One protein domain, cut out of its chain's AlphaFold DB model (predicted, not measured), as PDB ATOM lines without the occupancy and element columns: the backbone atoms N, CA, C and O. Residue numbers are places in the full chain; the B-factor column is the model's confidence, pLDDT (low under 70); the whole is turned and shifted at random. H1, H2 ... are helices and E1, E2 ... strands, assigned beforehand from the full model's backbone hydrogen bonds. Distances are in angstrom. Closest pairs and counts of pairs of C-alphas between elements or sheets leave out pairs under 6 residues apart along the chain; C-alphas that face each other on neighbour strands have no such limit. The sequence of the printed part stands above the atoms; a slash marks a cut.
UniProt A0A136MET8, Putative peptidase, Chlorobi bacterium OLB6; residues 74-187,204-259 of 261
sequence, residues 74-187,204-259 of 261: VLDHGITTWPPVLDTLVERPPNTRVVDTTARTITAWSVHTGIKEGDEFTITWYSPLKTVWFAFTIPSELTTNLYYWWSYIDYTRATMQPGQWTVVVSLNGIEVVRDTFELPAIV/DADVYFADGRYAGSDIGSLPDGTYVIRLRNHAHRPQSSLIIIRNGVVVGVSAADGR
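What this domain is: This is residues 74 to 187 and 204 to 259 of the 261 residues of the protein "Putative peptidase" of Chlorobi bacterium OLB6 (UniProt A0A136MET8). Two antiparallel sheets stand face to face as a sandwich: E4 E3 E6 E7 makes one layer and E1 E2 E5 the other, while a three-stranded meander, E8 E9 E10, widens the second layer, with E10 running beside E5. The short helix H1 grazes the sheet E1 E2 E5, and residues 211 to 216 of the stretch before E8 stick out. The printed part has 170 residues, with one named helix and ten named strands in the order E1 H1 E2 E3 E4 E5 E6 E7 E8 E9 E10; the class is mostly strand. It is compact, with a radius of gyration of the C-alphas of 15.8 A and spans of 47 by 40 by 32 A.

How they stand to each other: E1, residues 74 to 80, is antiparallel to E2, residues 105 to 113, with N 78 and O 109 3.0 A apart. H1, residues 86 to 90, has its one O i to N i+4 pair within hydrogen-bond range. E2 is antiparallel to E5, residues 147 to 154, with N 108 and O 151 2.8 A apart. E3, residues 120 to 126, and E4, residues 132 to 139, form a hairpin, with N 123 and O 136 3.0 A apart. E6, residues 163 to 171, is antiparallel to E3, with N 168 and O 124 2.8 A apart. E6 and E7, residues 174 to 183, form a hairpin, with N 167 and O 179 2.9 A apart; E7 bends by 51 degrees at residue 177. Between the facing sheets, whose strands stand at 28 degrees, the closest C-alphas of E1 and E7 are those of Gly 78 and Asp 179, 6.6 A apart. E8, residues 226 to 233, and E9, residues 239 to 246, form a hairpin, with N 229 and O 243 2.8 A apart. E9 and E10, residues 249 to 257, form another, with N 244 and O 252 2.8 A apart. The closest C-alphas of E5 and E10 are those of Ile 153 and Val 251, 4.5 A apart. E4 and E10 are near each other, with 7 pairs of C-alphas within 10 A.

Where its parts are: E1 begins at C-alpha 74, (-21.841, -10.003, -27.858). From first to last C-alpha, E2 measures 26.1 A, E6 26.8 A, E7 26.7 A and E10 24.2 A. E10 ends at C-alpha 257, (-31.879, -1.317, -36.249).

The domain as a whole: The C-alphas farthest apart, those of Val 187 and His 236, are 48.7 A apart. Residues 188 to 203 are not printed, and C-alphas 187 and 204 are 38.6 A apart across this cut. The link H1 to E2 is long, with 14 residues. The pLDDT is under 70 for 66 residues, among them residues 204 to 259.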
ATOM      1  N   VAL A  74     -22.540 -11.077 -27.139       93.50
ATOM      2  CA  VAL A  74     -21.841 -10.003 -27.858       93.50
ATOM      3  C   VAL A  74     -21.084 -10.628 -29.027       93.50
ATOM      4  O   VAL A  74     -20.228 -11.484 -28.812       93.50
ATOM      5  N   LEU A  75     -21.397 -10.210 -30.254       89.19
ATOM      6  CA  LEU A  75     -20.727 -10.681 -31.470       89.19
ATOM      7  C   LEU A  75     -19.430  -9.924 -31.749       89.19
ATOM      8  O   LEU A  75     -18.438 -10.530 -32.138       89.19
ATOM      9  N   ASP A  76     -19.454  -8.602 -31.590       91.62
ATOM     10  CA  ASP A  76     -18.308  -7.729 -31.833       91.62
ATOM     11  C   ASP A  76     -18.500  -6.404 -31.092       91.62
ATOM     12  O   ASP A  76     -19.622  -6.048 -30.719       91.62
ATOM     13  N   HIS A  77     -17.411  -5.682 -30.872       94.19
ATOM     14  CA  HIS A  77     -17.426  -4.358 -30.265       94.19
ATOM     15  C   HIS A  77     -16.113  -3.615 -30.528       94.19
ATOM     16  O   HIS A  77     -15.095  -4.203 -30.907       94.19
ATOM     17  N   GLY A  78     -16.117  -2.306 -30.294       94.19
ATOM     18  CA  GLY A  78     -14.878  -1.546 -30.263       94.19
ATOM     19  C   GLY A  78     -15.058  -0.042 -30.172       94.19
ATOM     20  O   GLY A  78     -16.155   0.487 -29.979       94.19
ATOM     21  N   ILE A  79     -13.932   0.648 -30.359       92.81
ATOM     22  CA  ILE A  79     -13.849   2.103 -30.396       92.81
ATOM     23  C   ILE A  79     -13.423   2.544 -31.788       92.81
ATOM     24  O   ILE A  79     -12.516   1.976 -32.386       92.81
ATOM     25  N   THR A  80     -14.036   3.592 -32.318       89.75
ATOM     26  CA  THR A  80     -13.600   4.216 -33.568       89.75
ATOM     27  C   THR A  80     -13.698   5.732 -33.473       89.75
ATOM     28  O   THR A  80     -14.396   6.267 -32.616       89.75
ATOM     29  N   THR A  81     -12.988   6.448 -34.341       86.94
ATOM     30  CA  THR A  81     -13.131   7.907 -34.478       86.94
ATOM     31  C   THR A  81     -14.134   8.308 -35.556       86.94
ATOM     32  O   THR A  81     -14.332   9.495 -35.807       86.94
ATOM     33  N   TRP A  82     -14.764   7.329 -36.206       78.25
ATOM     34  CA  TRP A  82     -15.733   7.552 -37.270       78.25
ATOM     35  C   TRP A  82     -17.130   7.805 -36.684       78.25
ATOM     36  O   TRP A  82     -17.479   7.200 -35.664       78.25
ATOM     37  N   PRO A  83     -17.954   8.657 -37.322       71.75
ATOM     38  CA  PRO A  83     -19.354   8.798 -36.948       71.75
ATOM     39  C   PRO A  83     -20.084   7.444 -37.021       71.75
ATOM     40  O   PRO A  83     -19.897   6.703 -37.997       71.75
ATOM     41  N   PRO A  84     -20.918   7.103 -36.024       70.12
ATOM     42  CA  PRO A  84     -21.683   5.869 -36.041       70.12
ATOM     43  C   PRO A  84     -22.966   6.074 -36.833       70.12
ATOM     44  O   PRO A  84     -24.006   6.460 -36.300       70.12
ATOM     45  N   VAL A  85     -22.882   5.814 -38.127       70.50
ATOM     46  CA  VAL A  85     -24.069   5.524 -38.924       70.50
ATOM     47  C   VAL A  85     -24.147   4.016 -39.082       70.50
ATOM     48  O   VAL A  85     -23.126   3.331 -39.082       70.50
ATOM     49  N   LEU A  86     -25.352   3.470 -39.206       68.38
ATOM     50  CA  LEU A  86     -25.520   2.021 -39.315       68.38
ATOM     51  C   LEU A  86     -24.650   1.423 -40.435       68.38
ATOM     52  O   LEU A  86     -24.033   0.380 -40.242       68.38
ATOM     53  N   ASP A  87     -24.544   2.126 -41.563       68.75
ATOM     54  CA  ASP A  87     -23.725   1.709 -42.704       68.75
ATOM     55  C   ASP A  87     -22.241   1.537 -42.341       68.75
ATOM     56  O   ASP A  87     -21.598   0.613 -42.833       68.75
ATOM     57  N   THR A  88     -21.688   2.369 -41.446       70.25
ATOM     58  CA  THR A  88     -20.288   2.230 -41.013       70.25
ATOM     59  C   THR A  88     -20.110   1.084 -40.025       70.25
ATOM     60  O   THR A  88     -19.078   0.418 -40.057       70.25
ATOM     61  N   LEU A  89     -21.106   0.822 -39.173       76.12
ATOM     62  CA  LEU A  89     -21.052  -0.256 -38.183       76.12
ATOM     63  C   LEU A  89     -21.220  -1.644 -38.809       76.12
ATOM     64  O   LEU A  89     -20.534  -2.580 -38.401       76.12
ATOM     65  N   VAL A  90     -22.081  -1.774 -39.823       77.62
ATOM     66  CA  VAL A  90     -22.299  -3.039 -40.548       77.62
ATOM     67  C   VAL A  90     -21.029  -3.515 -41.259       77.62
ATOM     68  O   VAL A  90     -20.767  -4.714 -41.299       77.62
ATOM     69  N   GLU A  91     -20.212  -2.595 -41.774       77.75
ATOM     70  CA  GLU A  91     -18.942  -2.919 -42.445       77.75
ATOM     71  C   GLU A  91     -17.752  -3.056 -41.481       77.75
ATOM     72  O   GLU A  91     -16.617  -3.231 -41.924       77.75
ATOM     73  N   ARG A  92     -18.010  -3.019 -40.166       83.12
ATOM     74  CA  ARG A  92     -17.021  -3.063 -39.084       83.12
ATOM     75  C   ARG A  92     -15.942  -1.972 -39.222       83.12
ATOM     76  O   ARG A  92     -14.923  -2.176 -39.892       83.12
ATOM     77  N   PRO A  93     -16.086  -0.827 -38.536       83.44
ATOM     78  CA  PRO A  93     -15.129   0.260 -38.659       83.44
ATOM     79  C   PRO A  93     -13.761  -0.140 -38.074       83.44
ATOM     80  O   PRO A  93     -13.686  -0.993 -37.181       83.44
ATOM     81  N   PRO A  94     -12.659   0.491 -38.524       86.31
ATOM     82  CA  PRO A  94     -11.354   0.283 -37.917       86.31
ATOM     83  C   PRO A  94     -11.406   0.577 -36.417       86.31
ATOM     84  O   PRO A  94     -11.824   1.663 -36.000       86.31
ATOM     85  N   ASN A  95     -10.962  -0.395 -35.620       89.69
ATOM     86  CA  ASN A  95     -10.841  -0.220 -34.181       89.69
ATOM     87  C   ASN A  95      -9.644   0.690 -33.878       89.69
ATOM     88  O   ASN A  95      -8.566   0.509 -34.449       89.69
ATOM     89  N   THR A  96      -9.811   1.634 -32.959       88.81
ATOM     90  CA  THR A  96      -8.745   2.522 -32.504       88.81
ATOM     91  C   THR A  96      -8.502   2.376 -31.010       88.81
ATOM     92  O   THR A  96      -9.425   2.263 -30.212       88.81
ATOM     93  N   ARG A  97      -7.225   2.418 -30.625       90.94
ATOM     94  CA  ARG A  97      -6.796   2.468 -29.218       90.94
ATOM     95  C   ARG A  97      -6.199   3.816 -28.834       90.94
ATOM     96  O   ARG A  97      -5.969   4.056 -27.656       90.94
ATOM     97  N   VAL A  98      -5.941   4.682 -29.814       90.06
ATOM     98  CA  VAL A  98      -5.378   6.019 -29.616       90.06
ATOM     99  C   VAL A  98      -6.158   6.984 -30.495       90.06
ATOM    100  O   VAL A  98      -6.216   6.826 -31.713       90.06
ATOM    101  N   VAL A  99      -6.784   7.979 -29.878       87.00
ATOM    102  CA  VAL A  99      -7.599   8.959 -30.593       87.00
ATOM    103  C   VAL A  99      -6.688  10.014 -31.218       87.00
ATOM    104  O   VAL A  99      -5.967  10.726 -30.514       87.00
ATOM    105  N   ASP A 100      -6.723  10.129 -32.547       78.19
ATOM    106  CA  ASP A 100      -5.951  11.131 -33.289       78.19
ATOM    107  C   ASP A 100      -6.350  12.566 -32.897       78.19
ATOM    108  O   ASP A 100      -7.506  12.861 -32.582       78.19
ATOM    109  N   THR A 101      -5.357  13.457 -32.910       68.62
ATOM    110  CA  THR A 101      -5.422  14.923 -32.809       68.62
ATOM    111  C   THR A 101      -6.517  15.584 -33.624       68.62
ATOM    112  O   THR A 101      -7.099  16.564 -33.165       68.62
ATOM    113  N   THR A 102      -6.855  15.009 -34.772       73.19
ATOM    114  CA  THR A 102      -7.868  15.548 -35.681       73.19
ATOM    115  C   THR A 102      -9.273  14.985 -35.449       73.19
ATOM    116  O   THR A 102     -10.242  15.488 -36.018       73.19
ATOM    117  N   ALA A 103      -9.412  13.952 -34.610       77.12
ATOM    118  CA  ALA A 103     -10.683  13.275 -34.403       77.12
ATOM    119  C   ALA A 103     -11.683  14.168 -33.664       77.12
ATOM    120  O   ALA A 103     -11.416  14.649 -32.562       77.12
ATOM    121  N   ARG A 104     -12.861  14.322 -34.267       75.00
ATOM    122  CA  ARG A 104     -13.987  15.074 -33.708       75.00
ATOM    123  C   ARG A 104     -14.959  14.191 -32.922       75.00
ATOM    124  O   ARG A 104     -15.562  14.639 -31.953       75.00
ATOM    125  N   THR A 105     -15.080  12.930 -33.323       79.25
ATOM    126  CA  THR A 105     -15.958  11.949 -32.684       79.25
ATOM    127  C   THR A 105     -15.157  10.805 -32.083       79.25
ATOM    128  O   THR A 105     -14.169  10.366 -32.671       79.25
ATOM    129  N   ILE A 106     -15.591  10.308 -30.926       86.56
ATOM    130  CA  ILE A 106     -15.163   9.022 -30.364       86.56
ATOM    131  C   ILE A 106     -16.412   8.175 -30.198       86.56
ATOM    132  O   ILE A 106     -17.313   8.549 -29.457       86.56
ATOM    133  N   THR A 107     -16.451   7.042 -30.878       87.25
ATOM    134  CA  THR A 107     -17.611   6.164 -30.969       87.25
ATOM    135  C   THR A 107     -17.289   4.845 -30.298       87.25
ATOM    136  O   THR A 107     -16.351   4.169 -30.713       87.25
ATOM    137  N   ALA A 108     -18.090   4.465 -29.310       90.75
ATOM    138  CA  ALA A 108     -18.152   3.111 -28.783       90.75
ATOM    139  C   ALA A 108     -19.327   2.387 -29.440       90.75
ATOM    140  O   ALA A 108     -20.435   2.922 -29.482       90.75
ATOM    141  N   TRP A 109     -19.091   1.189 -29.961       90.00
ATOM    142  CA  TRP A 109     -20.112   0.401 -30.645       90.00
ATOM    143  C   TRP A 109     -20.014  -1.068 -30.254       90.00
ATOM    144  O   TRP A 109     -18.945  -1.563 -29.897       90.00
ATOM    145  N   SER A 110     -21.140  -1.762 -30.342       91.94
ATOM    146  CA  SER A 110     -21.250  -3.187 -30.075       91.94
ATOM    147  C   SER A 110     -22.374  -3.815 -30.895       91.94
ATOM    148  O   SER A 110     -23.348  -3.165 -31.283       91.94
ATOM    149  N   VAL A 111     -22.217  -5.103 -31.178       89.94
ATOM    150  CA  VAL A 111     -23.193  -5.924 -31.892       89.94
ATOM    151  C   VAL A 111     -23.614  -7.053 -30.970       89.94
ATOM    152  O   VAL A 111     -22.775  -7.791 -30.456       89.94
ATOM    153  N   HIS A 112     -24.916  -7.190 -30.762       90.88
ATOM    154  CA  HIS A 112     -25.498  -8.147 -29.832       90.88
ATOM    155  C   HIS A 112     -26.452  -9.113 -30.533       90.88
ATOM    156  O   HIS A 112     -27.082  -8.755 -31.530       90.88
ATOM    157  N   THR A 113     -26.596 -10.316 -29.974       89.19
ATOM    158  CA  THR A 113     -27.692 -11.244 -30.300       89.19
ATOM    159  C   THR A 113     -28.637 -11.430 -29.132       89.19
ATOM    160  O   THR A 113     -28.265 -11.145 -27.999       89.19
ATOM    161  N   GLY A 114     -29.834 -11.958 -29.399       89.00
ATOM    162  CA  GLY A 114     -30.771 -12.375 -28.352       89.00
ATOM    163  C   GLY A 114     -31.304 -11.231 -27.485       89.00
ATOM    164  O   GLY A 114     -31.521 -11.437 -26.293       89.00
ATOM    165  N   ILE A 115     -31.488 -10.041 -28.064       89.69
ATOM    166  CA  ILE A 115     -32.054  -8.878 -27.371       89.69
ATOM    167  C   ILE A 115     -33.570  -9.005 -27.296       89.69
ATOM    168  O   ILE A 115     -34.227  -9.362 -28.278       89.69
ATOM    169  N   LYS A 116     -34.126  -8.684 -26.132       90.44
ATOM    170  CA  LYS A 116     -35.562  -8.661 -25.864       90.44
ATOM    171  C   LYS A 116     -36.044  -7.227 -25.700       90.44
ATOM    172  O   LYS A 116     -35.309  -6.344 -25.262       90.44
ATOM    173  N   GLU A 117     -37.305  -7.003 -26.042       87.19
ATOM    174  CA  GLU A 117     -37.978  -5.748 -25.715       87.19
ATOM    175  C   GLU A 117     -37.956  -5.540 -24.193       87.19
ATOM    176  O   GLU A 117     -38.243  -6.462 -23.427       87.19
ATOM    177  N   GLY A 118     -37.576  -4.337 -23.764       87.69
ATOM    178  CA  GLY A 118     -37.397  -3.983 -22.359       87.69
ATOM    179  C   GLY A 118     -36.005  -4.257 -21.784       87.69
ATOM    180  O   GLY A 118     -35.744  -3.791 -20.679       87.69
ATOM    181  N   ASP A 119     -35.101  -4.942 -22.499       91.56
ATOM    182  CA  ASP A 119     -33.710  -5.081 -22.046       91.56
ATOM    183  C   ASP A 119     -33.045  -3.701 -21.921       91.56
ATOM    184  O   ASP A 119     -33.055  -2.908 -22.862       91.56
ATOM    185  N   GLU A 120     -32.433  -3.405 -20.779       91.06
ATOM    186  CA  GLU A 120     -31.847  -2.096 -20.498       91.06
ATOM    187  C   GLU A 120     -30.363  -2.049 -20.855       91.06
ATOM    188  O   GLU A 120     -29.526  -2.685 -20.211       91.06
ATOM    189  N   PHE A 121     -30.018  -1.226 -21.845       91.00
ATOM    190  CA  PHE A 121     -28.637  -0.898 -22.167       91.00
ATOM    191  C   PHE A 121     -28.183   0.313 -21.369       91.00
ATOM    192  O   PHE A 121     -28.775   1.385 -21.458       91.00
ATOM    193  N   THR A 122     -27.084   0.168 -20.640       91.12
ATOM    194  CA  THR A 122     -26.409   1.275 -19.961       91.12
ATOM    195  C   THR A 122     -25.034   1.479 -20.568       91.12
ATOM    196  O   THR A 122     -24.244   0.538 -20.593       91.12
ATOM    197  N   ILE A 123     -24.716   2.704 -20.996       90.94
ATOM    198  CA  ILE A 123     -23.327   3.087 -21.256       90.94
ATOM    199  C   ILE A 123     -22.760   3.866 -20.088       90.94
ATOM    200  O   ILE A 123     -23.432   4.728 -19.527       90.94
ATOM    201  N   THR A 124     -21.497   3.614 -19.765       93.56
ATOM    202  CA  THR A 124     -20.731   4.422 -18.821       93.56
ATOM    203  C   THR A 124     -19.363   4.745 -19.398       93.56
ATOM    204  O   THR A 124     -18.559   3.857 -19.667       93.56
ATOM    205  N   TRP A 125     -19.082   6.033 -19.551       92.62
ATOM    206  CA  TRP A 125     -17.774   6.566 -19.904       92.62
ATOM    207  C   TRP A 125     -17.066   7.010 -18.630       92.62
ATOM    208  O   TRP A 125     -17.567   7.864 -17.894       92.62
ATOM    209  N   TYR A 126     -15.886   6.459 -18.381       94.56
ATOM    210  CA  TYR A 126     -15.008   6.833 -17.283       94.56
ATOM    211  C   TYR A 126     -13.871   7.710 -17.797       94.56
ATOM    212  O   TYR A 126     -13.223   7.390 -18.797       94.56
ATOM    213  N   SER A 127     -13.614   8.792 -17.066       93.06
ATOM    214  CA  SER A 127     -12.459   9.659 -17.291       93.06
ATOM    215  C   SER A 127     -11.141   8.932 -16.967       93.06
ATOM    216  O   SER A 127     -11.159   7.893 -16.297       93.06
ATOM    217  N   PRO A 128      -9.977   9.510 -17.319       94.94
ATOM    218  CA  PRO A 128      -8.671   8.986 -16.910       94.94
ATOM    219  C   PRO A 128      -8.465   8.912 -15.396       94.94
ATOM    220  O   PRO A 128      -7.659   8.122 -14.910       94.94
ATOM    221  N   LEU A 129      -9.243   9.679 -14.628       95.00
ATOM    222  CA  LEU A 129      -9.269   9.617 -13.167       95.00
ATOM    223  C   LEU A 129     -10.140   8.468 -12.630       95.00
ATOM    224  O   LEU A 129     -10.332   8.363 -11.421       95.00
ATOM    225  N   LYS A 130     -10.674   7.606 -13.508       94.12
ATOM    226  CA  LYS A 130     -11.575   6.480 -13.198       94.12
ATOM    227  C   LYS A 130     -12.903   6.893 -12.562       94.12
ATOM    228  O   LYS A 130     -13.610   6.065 -11.994       94.12
ATOM    229  N   THR A 131     -13.265   8.165 -12.671       94.25
ATOM    230  CA  THR A 131     -14.576   8.673 -12.265       94.25
ATOM    231  C   THR A 131     -15.542   8.605 -13.437       94.25
ATOM    232  O   THR A 131     -15.131   8.763 -14.590       94.25
ATOM    233  N   VAL A 132     -16.828   8.381 -13.154       91.62
ATOM    234  CA  VAL A 132     -17.873   8.440 -14.184       91.62
ATOM    235  C   VAL A 132     -17.884   9.846 -14.769       91.62
ATOM    236  O   VAL A 132     -18.164  10.823 -14.077       91.62
ATOM    237  N   TRP A 133     -17.551   9.938 -16.051       88.12
ATOM    238  CA  TRP A 133     -17.646  11.173 -16.804       88.12
ATOM    239  C   TRP A 133     -19.061  11.351 -17.341       88.12
ATOM    240  O   TRP A 133     -19.632  12.426 -17.183       88.12
ATOM    241  N   PHE A 134     -19.642  10.303 -17.923       85.06
ATOM    242  CA  PHE A 134     -20.998  10.308 -18.466       85.06
ATOM    243  C   PHE A 134     -21.601   8.904 -18.403       85.06
ATOM    244  O   PHE A 134     -20.893   7.923 -18.621       85.06
ATOM    245  N   ALA A 135     -22.899   8.813 -18.128       86.69
ATOM    246  CA  ALA A 135     -23.644   7.569 -18.204       86.69
ATOM    247  C   ALA A 135     -25.097   7.843 -18.592       86.69
ATOM    248  O   ALA A 135     -25.649   8.882 -18.221       86.69
ATOM    249  N   PHE A 136     -25.704   6.908 -19.313       80.44
ATOM    250  CA  PHE A 136     -27.146   6.885 -19.541       80.44
ATOM    251  C   PHE A 136     -27.627   5.453 -19.746       80.44
ATOM    252  O   PHE A 136     -26.856   4.583 -20.158       80.44
ATOM    253  N   THR A 137     -28.917   5.253 -19.496       84.94
ATOM    254  CA  THR A 137     -29.611   3.981 -19.682       84.94
ATOM    255  C   THR A 137     -30.769   4.174 -20.649       84.94
ATOM    256  O   THR A 137     -31.477   5.180 -20.576       84.94
ATOM    257  N   ILE A 138     -30.947   3.223 -21.563       79.81
ATOM    258  CA  ILE A 138     -32.060   3.182 -22.507       79.81
ATOM    259  C   ILE A 138     -32.590   1.743 -22.624       79.81
ATOM    260  O   ILE A 138     -31.790   0.820 -22.803       79.81
ATOM    261  N   PRO A 139     -33.911   1.521 -22.528       83.19
ATOM    262  CA  PRO A 139     -34.493   0.214 -22.804       83.19
ATOM    263  C   PRO A 139     -34.510  -0.072 -24.311       83.19
ATOM    264  O   PRO A 139     -34.706   0.828 -25.130       83.19
ATOM    265  N   SER A 140     -34.344  -1.338 -24.686       83.38
ATOM    266  CA  SER A 140     -34.595  -1.817 -26.041       83.38
ATOM    267  C   SER A 140     -36.089  -1.751 -26.340       83.38
ATOM    268  O   SER A 140     -36.914  -2.246 -25.575       83.38
ATOM    269  N   GLU A 141     -36.445  -1.181 -27.486       80.06
ATOM    270  CA  GLU A 141     -37.838  -1.049 -27.929       80.06
ATOM    271  C   GLU A 141     -38.321  -2.259 -28.744       80.06
ATOM    272  O   GLU A 141     -39.434  -2.256 -29.264       80.06
ATOM    273  N   LEU A 142     -37.475  -3.278 -28.924       79.06
ATOM    274  CA  LEU A 142     -37.769  -4.415 -29.789       79.06
ATOM    275  C   LEU A 142     -37.061  -5.694 -29.335       79.06
ATOM    276  O   LEU A 142     -35.988  -5.662 -28.734       79.06
ATOM    277  N   THR A 143     -37.668  -6.833 -29.670       83.50
ATOM    278  CA  THR A 143     -37.042  -8.158 -29.564       83.50
ATOM    279  C   THR A 143     -36.404  -8.501 -30.905       83.50
ATOM    280  O   THR A 143     -37.100  -8.545 -31.920       83.50
ATOM    281  N   THR A 144     -35.092  -8.738 -30.933       82.75
ATOM    282  CA  THR A 144     -34.371  -9.073 -32.165       82.75
ATOM    283  C   THR A 144     -33.127  -9.916 -31.914       82.75
ATOM    284  O   THR A 144     -32.480  -9.838 -30.869       82.75
ATOM    285  N   ASN A 145     -32.760 -10.718 -32.913       82.94
ATOM    286  CA  ASN A 145     -31.584 -11.572 -32.836       82.94
ATOM    287  C   ASN A 145     -30.283 -10.886 -33.271       82.94
ATOM    288  O   ASN A 145     -29.211 -11.426 -33.031       82.94
ATOM    289  N   LEU A 146     -30.353  -9.730 -33.927       82.69
ATOM    290  CA  LEU A 146     -29.173  -8.960 -34.303       82.69
ATOM    291  C   LEU A 146     -29.433  -7.492 -34.003       82.69
ATOM    292  O   LEU A 146     -30.346  -6.895 -34.570       82.69
ATOM    293  N   TYR A 147     -28.622  -6.929 -33.115       84.62
ATOM    294  CA  TYR A 147     -28.820  -5.588 -32.594       84.62
ATOM    295  C   TYR A 147     -27.508  -4.811 -32.605       84.62
ATOM    296  O   TYR A 147     -26.553  -5.176 -31.918       84.62
ATOM    297  N   TYR A 148     -27.467  -3.740 -33.396       83.62
ATOM    298  CA  TYR A 148     -26.372  -2.776 -33.386       83.62
ATOM    299  C   TYR A 148     -26.670  -1.712 -32.345       83.62
ATOM    300  O   TYR A 148     -27.755  -1.131 -32.348       83.62
ATOM    301  N   TRP A 149     -25.702  -1.447 -31.479       84.69
ATOM    302  CA  TRP A 149     -25.822  -0.437 -30.445       84.69
ATOM    303  C   TRP A 149     -24.547   0.392 -30.378       84.69
ATOM    304  O   TRP A 149     -23.442  -0.115 -30.574       84.69
ATOM    305  N   TRP A 150     -24.691   1.690 -30.139       83.88
ATOM    306  CA  TRP A 150     -23.554   2.589 -30.046       83.88
ATOM    307  C   TRP A 150     -23.874   3.828 -29.224       83.88
ATOM    308  O   TRP A 150     -25.023   4.187 -28.973       83.88
ATOM    309  N   SER A 151     -22.808   4.519 -28.853       82.75
ATOM    310  CA  SER A 151     -22.820   5.868 -28.313       82.75
ATOM    311  C   SER A 151     -21.551   6.555 -28.789       82.75
ATOM    312  O   SER A 151     -20.519   5.914 -28.995       82.75
ATOM    313  N   TYR A 152     -21.611   7.868 -28.967       80.31
ATOM    314  CA  TYR A 152     -20.438   8.636 -29.335       80.31
ATOM    315  C   TYR A 152     -20.370   9.950 -28.580       80.31
ATOM    316  O   TYR A 152     -21.384  10.487 -28.142       80.31
ATOM    317  N   ILE A 153     -19.156  10.475 -28.494       79.81
ATOM    318  CA  ILE A 153     -18.853  11.804 -27.987       79.81
ATOM    319  C   ILE A 153     -18.440  12.670 -29.186       79.81
ATOM    320  O   ILE A 153     -17.395  12.402 -29.777       79.81
ATOM    321  N   ASP A 154     -19.234  13.683 -29.556       72.88
ATOM    322  CA  ASP A 154     -18.821  14.768 -30.469       72.88
ATOM    323  C   ASP A 154     -18.226  15.899 -29.636       72.88
ATOM    324  O   ASP A 154     -18.953  16.677 -29.018       72.88
ATOM    325  N   TYR A 155     -16.899  15.958 -29.569       65.94
ATOM    326  CA  TYR A 155     -16.180  16.816 -28.635       65.94
ATOM    327  C   TYR A 155     -15.254  17.799 -29.343       65.94
ATOM    328  O   TYR A 155     -14.826  17.625 -30.482       65.94
ATOM    329  N   THR A 156     -14.876  18.832 -28.596       63.47
ATOM    330  CA  THR A 156     -13.682  19.619 -28.898       63.47
ATOM    331  C   THR A 156     -12.605  19.224 -27.897       63.47
ATOM    332  O   THR A 156     -12.872  19.104 -26.702       63.47
ATOM    333  N   ARG A 157     -11.368  19.007 -28.351       61.06
ATOM    334  CA  ARG A 157     -10.272  18.526 -27.484       61.06
ATOM    335  C   ARG A 157     -10.001  19.396 -26.254       61.06
ATOM    336  O   ARG A 157      -9.452  18.901 -25.279       61.06
ATOM    337  N   ALA A 158     -10.419  20.659 -26.278       57.44
ATOM    338  CA  ALA A 158     -10.309  21.575 -25.149       57.44
ATOM    339  C   ALA A 158     -11.140  21.155 -23.917       57.44
ATOM    340  O   ALA A 158     -10.864  21.637 -22.820       57.44
ATOM    341  N   THR A 159     -12.142  20.280 -24.067       65.69
ATOM    342  CA  THR A 159     -13.073  19.923 -22.981       65.69
ATOM    343  C   THR A 159     -12.829  18.546 -22.362       65.69
ATOM    344  O   THR A 159     -13.454  18.223 -21.349       65.69
ATOM    345  N   MET A 160     -11.921  17.735 -22.917       79.50
ATOM    346  CA  MET A 160     -11.627  16.385 -22.424       79.50
ATOM    347  C   MET A 160     -10.213  16.282 -21.852       79.50
ATOM    348  O   MET A 160      -9.245  16.772 -22.429       79.50
ATOM    349  N   GLN A 161     -10.094  15.612 -20.705       85.56
ATOM    350  CA  GLN A 161      -8.809  15.366 -20.053       85.56
ATOM    351  C   GLN A 161      -7.995  14.328 -20.842       85.56
ATOM    352  O   GLN A 161      -8.531  13.256 -21.144       85.56
ATOM    353  N   PRO A 162      -6.712  14.603 -21.141       89.12
ATOM    354  CA  PRO A 162      -5.809  13.601 -21.691       89.12
ATOM    355  C   PRO A 162      -5.630  12.402 -20.757       89.12
ATOM    356  O   PRO A 162      -5.703  12.545 -19.535       89.12
ATOM    357  N   GLY A 163      -5.341  11.240 -21.335       92.81
ATOM    358  CA  GLY A 163      -5.098   9.991 -20.622       92.81
ATOM    359  C   GLY A 163      -5.965   8.840 -21.128       92.81
ATOM    360  O   GLY A 163      -6.667   8.953 -22.135       92.81
ATOM    361  N   GLN A 164      -5.943   7.736 -20.384       95.88
ATOM    362  CA  GLN A 164      -6.694   6.533 -20.723       95.88
ATOM    363  C   GLN A 164      -8.152   6.639 -20.279       95.88
ATOM    364  O   GLN A 164      -8.457   6.621 -19.091       95.88
ATOM    365  N   TRP A 165      -9.064   6.660 -21.236       94.94
ATOM    366  CA  TRP A 165     -10.497   6.578 -21.001       94.94
ATOM    367  C   TRP A 165     -10.971   5.126 -21.037       94.94
ATOM    368  O   TRP A 165     -10.370   4.268 -21.687       94.94
ATOM    369  N   THR A 166     -12.069   4.849 -20.338       97.12
ATOM    370  CA  THR A 166     -12.740   3.541 -20.365       97.12
ATOM    371  C   THR A 166     -14.206   3.730 -20.714       97.12
ATOM    372  O   THR A 166     -14.852   4.617 -20.164       97.12
ATOM    373  N   VAL A 167     -14.745   2.881 -21.581       95.88
ATOM    374  CA  VAL A 167     -16.183   2.784 -21.829       95.88
ATOM    375  C   VAL A 167     -16.670   1.396 -21.438       95.88
ATOM    376  O   VAL A 167     -16.003   0.395 -21.699       95.88
ATOM    377  N   VAL A 168     -17.813   1.349 -20.766       97.69
ATOM    378  CA  VAL A 168     -18.475   0.119 -20.337       97.69
ATOM    379  C   VAL A 168     -19.895   0.119 -20.873       97.69
ATOM    380  O   VAL A 168     -20.599   1.122 -20.744       97.69
ATOM    381  N   VAL A 169     -20.307  -1.007 -21.450       95.69
ATOM    382  CA  VAL A 169     -21.700  -1.284 -21.809       95.69
ATOM    383  C   VAL A 169     -22.209  -2.387 -20.902       95.69
ATOM    384  O   VAL A 169     -21.592  -3.452 -20.813       95.69
ATOM    385  N   SER A 170     -23.348  -2.141 -20.269       96.38
ATOM    386  CA  SER A 170     -24.049  -3.123 -19.454       96.38
ATOM    387  C   SER A 170     -25.429  -3.410 -20.028       96.38
ATOM    388  O   SER A 170     -26.123  -2.483 -20.439       96.38
ATOM    389  N   LEU A 171     -25.832  -4.678 -20.013       95.00
ATOM    390  CA  LEU A 171     -27.186  -5.122 -20.326       95.00
ATOM    391  C   LEU A 171     -27.855  -5.596 -19.036       95.00
ATOM    392  O   LEU A 171     -27.322  -6.476 -18.361       95.00
ATOM    393  N   ASN A 172     -29.000  -5.014 -18.674       95.62
ATOM    394  CA  ASN A 172     -29.742  -5.350 -17.452       95.62
ATOM    395  C   ASN A 172     -28.855  -5.316 -16.189       95.62
ATOM    396  O   ASN A 172     -28.918  -6.190 -15.324       95.62
ATOM    397  N   GLY A 173     -27.959  -4.324 -16.116       95.19
ATOM    398  CA  GLY A 173     -27.012  -4.141 -15.012       95.19
ATOM    399  C   GLY A 173     -25.767  -5.040 -15.043       95.19
ATOM    400  O   GLY A 173     -24.871  -4.846 -14.224       95.19
ATOM    401  N   ILE A 174     -25.660  -5.979 -15.987       96.81
ATOM    402  CA  ILE A 174     -24.490  -6.851 -16.150       96.81
ATOM    403  C   ILE A 174     -23.555  -6.239 -17.188       96.81
ATOM    404  O   ILE A 174     -23.978  -5.958 -18.303       96.81
ATOM    405  N   GLU A 175     -22.282  -6.052 -16.843       97.56
ATOM    406  CA  GLU A 175     -21.259  -5.620 -17.800       97.56
ATOM    407  C   GLU A 175     -21.081  -6.666 -18.909       97.56
ATOM    408  O   GLU A 175     -20.787  -7.830 -18.634       97.56
ATOM    409  N   VAL A 176     -21.247  -6.236 -20.162       97.19
ATOM    410  CA  VAL A 176     -21.139  -7.092 -21.355       97.19
ATOM    411  C   VAL A 176     -20.029  -6.644 -22.303       97.19
ATOM    412  O   VAL A 176     -19.502  -7.465 -23.047       97.19
ATOM    413  N   VAL A 177     -19.640  -5.365 -22.267       97.38
ATOM    414  CA  VAL A 177     -18.519  -4.816 -23.044       97.38
ATOM    415  C   VAL A 177     -17.704  -3.868 -22.175       97.38
ATOM    416  O   VAL A 177     -18.260  -3.051 -21.440       97.38
ATOM    417  N   ARG A 178     -16.378  -3.935 -22.321       97.69
ATOM    418  CA  ARG A 178     -15.426  -2.978 -21.758       97.69
ATOM    419  C   ARG A 178     -14.321  -2.704 -22.764       97.69
ATOM    420  O   ARG A 178     -13.569  -3.609 -23.115       97.69
ATOM    421  N   ASP A 179     -14.165  -1.439 -23.126       97.44
ATOM    422  CA  ASP A 179     -13.083  -0.975 -23.989       97.44
ATOM    423  C   ASP A 179     -12.339   0.206 -23.374       97.44
ATOM    424  O   ASP A 179     -12.849   0.934 -22.518       97.44
ATOM    425  N   THR A 180     -11.104   0.401 -23.832       96.50
ATOM    426  CA  THR A 180     -10.256   1.523 -23.437       96.50
ATOM    427  C   THR A 180      -9.638   2.194 -24.652       96.50
ATOM    428  O   THR A 180      -9.321   1.544 -25.652       96.50
ATOM    429  N   PHE A 181      -9.437   3.504 -24.548       94.38
ATOM    430  CA  PHE A 181      -8.714   4.287 -25.542       94.38
ATOM    431  C   PHE A 181      -7.863   5.357 -24.865       94.38
ATOM    432  O   PHE A 181      -8.209   5.872 -23.804       94.38
ATOM    433  N   GLU A 182      -6.747   5.699 -25.493       93.88
ATOM    434  CA  GLU A 182      -5.881   6.788 -25.064       93.88
ATOM    435  C   GLU A 182      -6.279   8.083 -25.775       93.88
ATOM    436  O   GLU A 182      -6.407   8.112 -27.004       93.88
ATOM    437  N   LEU A 183      -6.437   9.161 -25.008       90.56
ATOM    438  CA  LEU A 183      -6.561  10.518 -25.527       90.56
ATOM    439  C   LEU A 183      -5.240  11.271 -25.282       90.56
ATOM    440  O   LEU A 183      -4.980  11.678 -24.149       90.56
ATOM    441  N   PRO A 184      -4.396  11.480 -26.311       87.38
ATOM    442  CA  PRO A 184      -3.113  12.154 -26.141       87.38
ATOM    443  C   PRO A 184      -3.268  13.605 -25.683       87.38
ATOM    444  O   PRO A 184      -4.194  14.305 -26.104       87.38
ATOM    445  N   ALA A 185      -2.304  14.083 -24.894       80.62
ATOM    446  CA  ALA A 185      -2.207  15.497 -24.552       80.62
ATOM    447  C   ALA A 185      -2.012  16.354 -25.811       80.62
ATOM    448  O   ALA A 185      -1.333  15.953 -26.758       80.62
ATOM    449  N   ILE A 186      -2.599  17.551 -25.820       65.38
ATOM    450  CA  ILE A 186      -2.367  18.519 -26.892       65.38
ATOM    451  C   ILE A 186      -0.977  19.121 -26.673       65.38
ATOM    452  O   ILE A 186      -0.769  19.871 -25.720       65.38
ATOM    453  N   VAL A 187      -0.026  18.810 -27.552       56.59
ATOM    454  CA  VAL A 187       1.201  19.603 -27.672       56.59
ATOM    455  C   VAL A 187       0.847  20.791 -28.556       56.59
ATOM    456  O   VAL A 187       0.444  20.605 -29.701       56.59
ATOM    457  N   ASP A 204     -32.799  16.617 -43.223       26.39
ATOM    458  CA  ASP A 204     -33.974  15.726 -43.142       26.39
ATOM    459  C   ASP A 204     -34.249  15.389 -41.658       26.39
ATOM    460  O   ASP A 204     -34.332  14.234 -41.237       26.39
ATOM    461  N   ALA A 205     -34.331  16.423 -40.814       31.73
ATOM    462  CA  ALA A 205     -34.661  16.270 -39.401       31.73
ATOM    463  C   ALA A 205     -35.711  17.302 -38.980       31.73
ATOM    464  O   ALA A 205     -35.433  18.501 -38.935       31.73
ATOM    465  N   ASP A 206     -36.900  16.827 -38.614       30.28
ATOM    466  CA  ASP A 206     -37.863  17.636 -37.876       30.28
ATOM    467  C   ASP A 206     -37.335  17.843 -36.447       30.28
ATOM    468  O   ASP A 206     -37.252  16.917 -35.634       30.28
ATOM    469  N   VAL A 207     -36.918  19.077 -36.157       32.50
ATOM    470  CA  VAL A 207     -36.359  19.486 -34.865       32.50
ATOM    471  C   VAL A 207     -37.495  19.886 -33.927       32.50
ATOM    472  O   VAL A 207     -38.099  20.947 -34.085       32.50
ATOM    473  N   TYR A 208     -37.762  19.074 -32.904       33.69
ATOM    474  CA  TYR A 208     -38.662  19.458 -31.816       33.69
ATOM    475  C   TYR A 208     -37.862  20.071 -30.665       33.69
ATOM    476  O   TYR A 208     -37.135  19.382 -29.950       33.69
ATOM    477  N   PHE A 209     -38.021  21.379 -30.469       30.09
ATOM    478  CA  PHE A 209     -37.618  22.054 -29.240       30.09
ATOM    479  C   PHE A 209     -38.757  21.914 -28.231       30.09
ATOM    480  O   PHE A 209     -39.850  22.421 -28.471       30.09
ATOM    481  N   ALA A 210     -38.527  21.248 -27.101       30.25
ATOM    482  CA  ALA A 210     -39.459  21.336 -25.984       30.25
ATOM    483  C   ALA A 210     -38.986  22.448 -25.043       30.25
ATOM    484  O   ALA A 210     -38.002  22.273 -24.322       30.25
ATOM    485  N   ASP A 211     -39.731  23.552 -24.985       27.77
ATOM    486  CA  ASP A 211     -39.683  24.533 -23.892       27.77
ATOM    487  C   ASP A 211     -40.274  23.966 -22.579       27.77
ATOM    488  O   ASP A 211     -40.953  24.633 -21.803       27.77
ATOM    489  N   GLY A 212     -39.954  22.706 -22.279       33.38
ATOM    490  CA  GLY A 212     -40.158  22.129 -20.961       33.38
ATOM    491  C   GLY A 212     -41.420  21.301 -20.755       33.38
ATOM    492  O   GLY A 212     -41.657  20.939 -19.607       33.38
ATOM    493  N   ARG A 213     -42.217  20.931 -21.774       33.41
ATOM    494  CA  ARG A 213     -43.327  19.966 -21.571       33.41
ATOM    495  C   ARG A 213     -43.657  19.089 -22.789       33.41
ATOM    496  O   ARG A 213     -44.392  19.533 -23.658       33.41
ATOM    497  N   TYR A 214     -43.215  17.825 -22.781       34.78
ATOM    498  CA  TYR A 214     -43.951  16.628 -23.268       34.78
ATOM    499  C   TYR A 214     -43.123  15.371 -22.901       34.78
ATOM    500  O   TYR A 214     -41.931  15.353 -23.181       34.78
ATOM    501  N   ALA A 215     -43.552  14.416 -22.064       33.31
ATOM    502  CA  ALA A 215     -44.663  13.445 -22.084       33.31
ATOM    503  C   ALA A 215     -44.390  12.188 -22.948       33.31
ATOM    504  O   ALA A 215     -44.605  12.189 -24.157       33.31
ATOM    505  N   GLY A 216     -43.982  11.095 -22.282       31.17
ATOM    506  CA  GLY A 216     -44.136   9.714 -22.764       31.17
ATOM    507  C   GLY A 216     -42.863   8.854 -22.801       31.17
ATOM    508  O   GLY A 216     -42.041   9.034 -23.693       31.17
ATOM    509  N   SER A 217     -42.823   7.867 -21.892       36.03
ATOM    510  CA  SER A 217     -41.860   6.771 -21.624       36.03
ATOM    511  C   SER A 217     -40.520   7.139 -20.968       36.03
ATOM    512  O   SER A 217     -39.687   7.811 -21.571       36.03
ATOM    513  N   ASP A 218     -40.362   6.645 -19.734       41.91
ATOM    514  CA  ASP A 218     -39.279   6.824 -18.762       41.91
ATOM    515  C   ASP A 218     -37.864   6.727 -19.349       41.91
ATOM    516  O   ASP A 218     -37.307   5.647 -19.530       41.91
ATOM    517  N   ILE A 219     -37.240   7.879 -19.585       46.72
ATOM    518  CA  ILE A 219     -35.781   7.975 -19.553       46.72
ATOM    519  C   ILE A 219     -35.444   8.230 -18.083       46.72
ATOM    520  O   ILE A 219     -35.996   9.160 -17.490       46.72
ATOM    521  N   GLY A 220     -34.601   7.388 -17.476       48.56
ATOM    522  CA  GLY A 220     -34.167   7.554 -16.084       48.56
ATOM    523  C   GLY A 220     -33.547   8.935 -15.806       48.56
ATOM    524  O   GLY A 220     -33.361   9.750 -16.708       48.56
ATOM    525  N   SER A 221     -33.205   9.225 -14.548       50.28
ATOM    526  CA  SER A 221     -32.631  10.527 -14.172       50.28
ATOM    527  C   SER A 221     -31.374  10.854 -14.991       50.28
ATOM    528  O   SER A 221     -30.369  10.148 -14.894       50.28
ATOM    529  N   LEU A 222     -31.422  11.933 -15.773       54.94
ATOM    530  CA  LEU A 222     -30.281  12.429 -16.541       54.94
ATOM    531  C   LEU A 222     -29.447  13.414 -15.702       54.94
ATOM    532  O   LEU A 222     -30.009  14.113 -14.860       54.94
ATOM    533  N   PRO A 223     -28.125  13.524 -15.937       53.50
ATOM    534  CA  PRO A 223     -27.303  14.553 -15.300       53.50
ATOM    535  C   PRO A 223     -27.743  15.976 -15.681       53.50
ATOM    536  O   PRO A 223     -28.188  16.204 -16.808       53.50
ATOM    537  N   ASP A 224     -27.521  16.953 -14.799       49.53
ATOM    538  CA  ASP A 224     -27.800  18.370 -15.074       49.53
ATOM    539  C   ASP A 224     -27.149  18.856 -16.385       49.53
ATOM    540  O   ASP A 224     -26.010  18.505 -16.714       49.53
ATOM    541  N   GLY A 225     -27.887  19.680 -17.138       52.47
ATOM    542  CA  GLY A 225     -27.458  20.207 -18.439       52.47
ATOM    543  C   GLY A 225     -27.569  19.212 -19.599       52.47
ATOM    544  O   GLY A 225     -26.986  19.466 -20.657       52.47
ATOM    545  N   THR A 226     -28.285  18.097 -19.399       53.09
ATOM    546  CA  THR A 226     -28.522  17.063 -20.414       53.09
ATOM    547  C   THR A 226     -29.907  17.203 -21.051       53.09
ATOM    548  O   THR A 226     -30.914  17.253 -20.350       53.09
ATOM    549  N   TYR A 227     -29.961  17.217 -22.381       56.03
ATOM    550  CA  TYR A 227     -31.188  17.253 -23.180       56.03
ATOM    551  C   TYR A 227     -31.297  15.999 -24.029       56.03
ATOM    552  O   TYR A 227     -30.281  15.471 -24.480       56.03
ATOM    553  N   VAL A 228     -32.528  15.556 -24.277       54.66
ATOM    554  CA  VAL A 228     -32.800  14.375 -25.090       54.66
ATOM    555  C   VAL A 228     -33.758  14.708 -26.221       54.66
ATOM    556  O   VAL A 228     -34.821  15.280 -25.994       54.66
ATOM    557  N   ILE A 229     -33.385  14.316 -27.437       55.88
ATOM    558  CA  ILE A 229     -34.198  14.446 -28.644       55.88
ATOM    559  C   ILE A 229     -34.449  13.038 -29.171       55.88
ATOM    560  O   ILE A 229     -33.510  12.331 -29.535       55.88
ATOM    561  N   ARG A 230     -35.714  12.617 -29.209       51.34
ATOM    562  CA  ARG A 230     -36.112  11.329 -29.783       51.34
ATOM    563  C   ARG A 230     -36.634  11.551 -31.195       51.34
ATOM    564  O   ARG A 230     -37.668  12.186 -31.376       51.34
ATOM    565  N   LEU A 231     -35.938  10.997 -32.177       50.50
ATOM    566  CA  LEU A 231     -36.366  10.957 -33.568       50.50
ATOM    567  C   LEU A 231     -37.010   9.592 -33.815       50.50
ATOM    568  O   LEU A 231     -36.363   8.557 -33.643       50.50
ATOM    569  N   ARG A 232     -38.293   9.580 -34.187       46.25
ATOM    570  CA  ARG A 232     -38.977   8.365 -34.645       46.25
ATOM    571  C   ARG A 232     -39.053   8.407 -36.158       46.25
ATOM    572  O   ARG A 232     -39.703   9.293 -36.707       46.25
ATOM    573  N   ASN A 233     -38.428   7.446 -36.829       42.16
ATOM    574  CA  ASN A 233     -38.651   7.269 -38.256       42.16
ATOM    575  C   ASN A 233     -39.892   6.383 -38.466       42.16
ATOM    576  O   ASN A 233     -39.912   5.229 -38.045       42.16
ATOM    577  N   HIS A 234     -40.938   6.926 -39.096       38.66
ATOM    578  CA  HIS A 234     -42.186   6.210 -39.405       38.66
ATOM    579  C   HIS A 234     -42.099   5.326 -40.671       38.66
ATOM    580  O   HIS A 234     -43.102   4.744 -41.089       38.66
ATOM    581  N   ALA A 235     -40.925   5.205 -41.299       36.78
ATOM    582  CA  ALA A 235     -40.717   4.301 -42.429       36.78
ATOM    583  C   ALA A 235     -40.710   2.814 -42.002       36.78
ATOM    584  O   ALA A 235     -40.579   2.490 -40.828       36.78
ATOM    585  N   HIS A 236     -40.827   1.892 -42.971       38.62
ATOM    586  CA  HIS A 236     -40.960   0.424 -42.814       38.62
ATOM    587  C   HIS A 236     -39.847  -0.306 -42.016       38.62
ATOM    588  O   HIS A 236     -39.820  -1.536 -41.990       38.62
ATOM    589  N   ARG A 237     -38.921   0.416 -41.377       47.31
ATOM    590  CA  ARG A 237     -37.930  -0.102 -40.430       47.31
ATOM    591  C   ARG A 237     -37.941   0.807 -39.199       47.31
ATOM    592  O   ARG A 237     -37.589   1.977 -39.354       47.31
ATOM    593  N   PRO A 238     -38.355   0.332 -38.011       43.53
ATOM    594  CA  PRO A 238     -38.360   1.164 -36.817       43.53
ATOM    595  C   PRO A 238     -36.916   1.526 -36.459       43.53
ATOM    596  O   PRO A 238     -36.169   0.701 -35.945       43.53
ATOM    597  N   GLN A 239     -36.525   2.760 -36.773       48.00
ATOM    598  CA  GLN A 239     -35.315   3.383 -36.255       48.00
ATOM    599  C   GLN A 239     -35.743   4.409 -35.211       48.00
ATOM    600  O   GLN A 239     -36.344   5.437 -35.540       48.00
ATOM    601  N   SER A 240     -35.424   4.122 -33.956       49.03
ATOM    602  CA  SER A 240     -35.528   5.081 -32.859       49.03
ATOM    603  C   SER A 240     -34.140   5.658 -32.649       49.03
ATOM    604  O   SER A 240     -33.245   4.921 -32.247       49.03
ATOM    605  N   SER A 241     -33.944   6.940 -32.967       52.19
ATOM    606  CA  SER A 241     -32.687   7.636 -32.667       52.19
ATOM    607  C   SER A 241     -32.870   8.540 -31.454       52.19
ATOM    608  O   SER A 241     -33.774   9.372 -31.433       52.19
ATOM    609  N   LEU A 242     -32.018   8.388 -30.442       56.31
ATOM    610  CA  LEU A 242     -32.001   9.229 -29.248       56.31
ATOM    611  C   LEU A 242     -30.749  10.098 -29.249       56.31
ATOM    612  O   LEU A 242     -29.675   9.569 -28.996       56.31
ATOM    613  N   ILE A 243     -30.866  11.401 -29.499       57.78
ATOM    614  CA  ILE A 243     -29.749  12.347 -29.390       57.78
ATOM    615  C   ILE A 243     -29.703  12.876 -27.957       57.78
ATOM    616  O   ILE A 243     -30.684  13.434 -27.473       57.78
ATOM    617  N   ILE A 244     -28.557  12.734 -27.297       59.25
ATOM    618  CA  ILE A 244     -28.293  13.241 -25.955       59.25
ATOM    619  C   ILE A 244     -27.262  14.361 -26.054       59.25
ATOM    620  O   ILE A 244     -26.160  14.151 -26.562       59.25
ATOM    621  N   ILE A 245     -27.600  15.546 -25.553       56.94
ATOM    622  CA  ILE A 245     -26.723  16.722 -25.557       56.94
ATOM    623  C   ILE A 245     -26.405  17.095 -24.119       56.94
ATOM    624  O   ILE A 245     -27.331  17.341 -23.359       56.94
ATOM    625  N   ARG A 246     -25.127  17.210 -23.753       55.03
ATOM    626  CA  ARG A 246     -24.684  17.690 -22.440       55.03
ATOM    627  C   ARG A 246     -23.744  18.875 -22.603       55.03
ATOM    628  O   ARG A 246     -22.733  18.757 -23.285       55.03
ATOM    629  N   ASN A 247     -24.049  20.013 -21.978       59.47
ATOM    630  CA  ASN A 247     -23.235  21.239 -22.080       59.47
ATOM    631  C   ASN A 247     -22.929  21.666 -23.537       59.47
ATOM    632  O   ASN A 247     -21.833  22.136 -23.834       59.47
ATOM    633  N   GLY A 248     -23.877  21.462 -24.461       51.81
ATOM    634  CA  GLY A 248     -23.717  21.785 -25.887       51.81
ATOM    635  C   GLY A 248     -22.925  20.761 -26.718       51.81
ATOM    636  O   GLY A 248     -22.718  20.987 -27.905       51.81
ATOM    637  N   VAL A 249     -22.505  19.643 -26.118       52.75
ATOM    638  CA  VAL A 249     -21.803  18.519 -26.765       52.75
ATOM    639  C   VAL A 249     -22.795  17.377 -26.968       52.75
ATOM    640  O   VAL A 249     -23.472  16.987 -26.015       52.75
ATOM    641  N   VAL A 250     -22.885  16.814 -28.176       57.88
ATOM    642  CA  VAL A 250     -23.644  15.571 -28.390       57.88
ATOM    643  C   VAL A 250     -22.845  14.423 -27.769       57.88
ATOM    644  O   VAL A 250     -21.747  14.102 -28.214       57.88
ATOM    645  N   VAL A 251     -23.379  13.842 -26.700       53.88
ATOM    646  CA  VAL A 251     -22.752  12.771 -25.901       53.88
ATOM    647  C   VAL A 251     -23.384  11.402 -26.150       53.88
ATOM    648  O   VAL A 251     -22.983  10.401 -25.557       53.88
ATOM    649  N   GLY A 252     -24.378  11.338 -27.031       50.25
ATOM    650  CA  GLY A 252     -24.895  10.076 -27.519       50.25
ATOM    651  C   GLY A 252     -25.866  10.271 -28.665       50.25
ATOM    652  O   GLY A 252     -26.714  11.154 -28.620       50.25
ATOM    653  N   VAL A 253     -25.765   9.410 -29.670       50.44
ATOM    654  CA  VAL A 253     -26.923   8.998 -30.457       50.44
ATOM    655  C   VAL A 253     -27.044   7.506 -30.257       50.44
ATOM    656  O   VAL A 253     -26.086   6.802 -30.549       50.44
ATOM    657  N   SER A 254     -28.169   7.037 -29.733       48.06
ATOM    658  CA  SER A 254     -28.512   5.615 -29.777       48.06
ATOM    659  C   SER A 254     -29.446   5.434 -30.954       48.06
ATOM    660  O   SER A 254     -30.519   6.028 -30.912       48.06
ATOM    661  N   ALA A 255     -29.076   4.662 -31.975       50.94
ATOM    662  CA  ALA A 255     -30.058   4.172 -32.934       50.94
ATOM    663  C   ALA A 255     -30.116   2.646 -32.904       50.94
ATOM    664  O   ALA A 255     -29.097   1.969 -32.831       50.94
ATOM    665  N   ALA A 256     -31.334   2.123 -32.921       50.09
ATOM    666  CA  ALA A 256     -31.615   0.701 -32.997       50.09
ATOM    667  C   ALA A 256     -32.022   0.354 -34.436       50.09
ATOM    668  O   ALA A 256     -32.958   0.956 -34.959       50.09
ATOM    669  N   ASP A 257     -31.347  -0.608 -35.073       54.41
ATOM    670  CA  ASP A 257     -31.879  -1.317 -36.249       54.41
ATOM    671  C   ASP A 257     -32.001  -2.799 -35.899       54.41
ATOM    672  O   ASP A 257     -31.013  -3.536 -35.880       54.41
ATOM    673  N   GLY A 258     -33.226  -3.223 -35.590       48.19
ATOM    674  CA  GLY A 258     -33.571  -4.631 -35.485       48.19
ATOM    675  C   GLY A 258     -33.904  -5.172 -36.867       48.19
ATOM    676  O   GLY A 258     -35.040  -5.049 -37.330       48.19
ATOM    677  N   ARG A 259     -32.938  -5.806 -37.537       49.12
ATOM    678  CA  ARG A 259     -33.250  -6.584 -38.740       49.12
ATOM    679  C   ARG A 259     -33.810  -7.932 -38.306       49.12
ATOM    680  O   ARG A 259     -33.065  -8.894 -38.152       49.12
TER     681      ARG A 259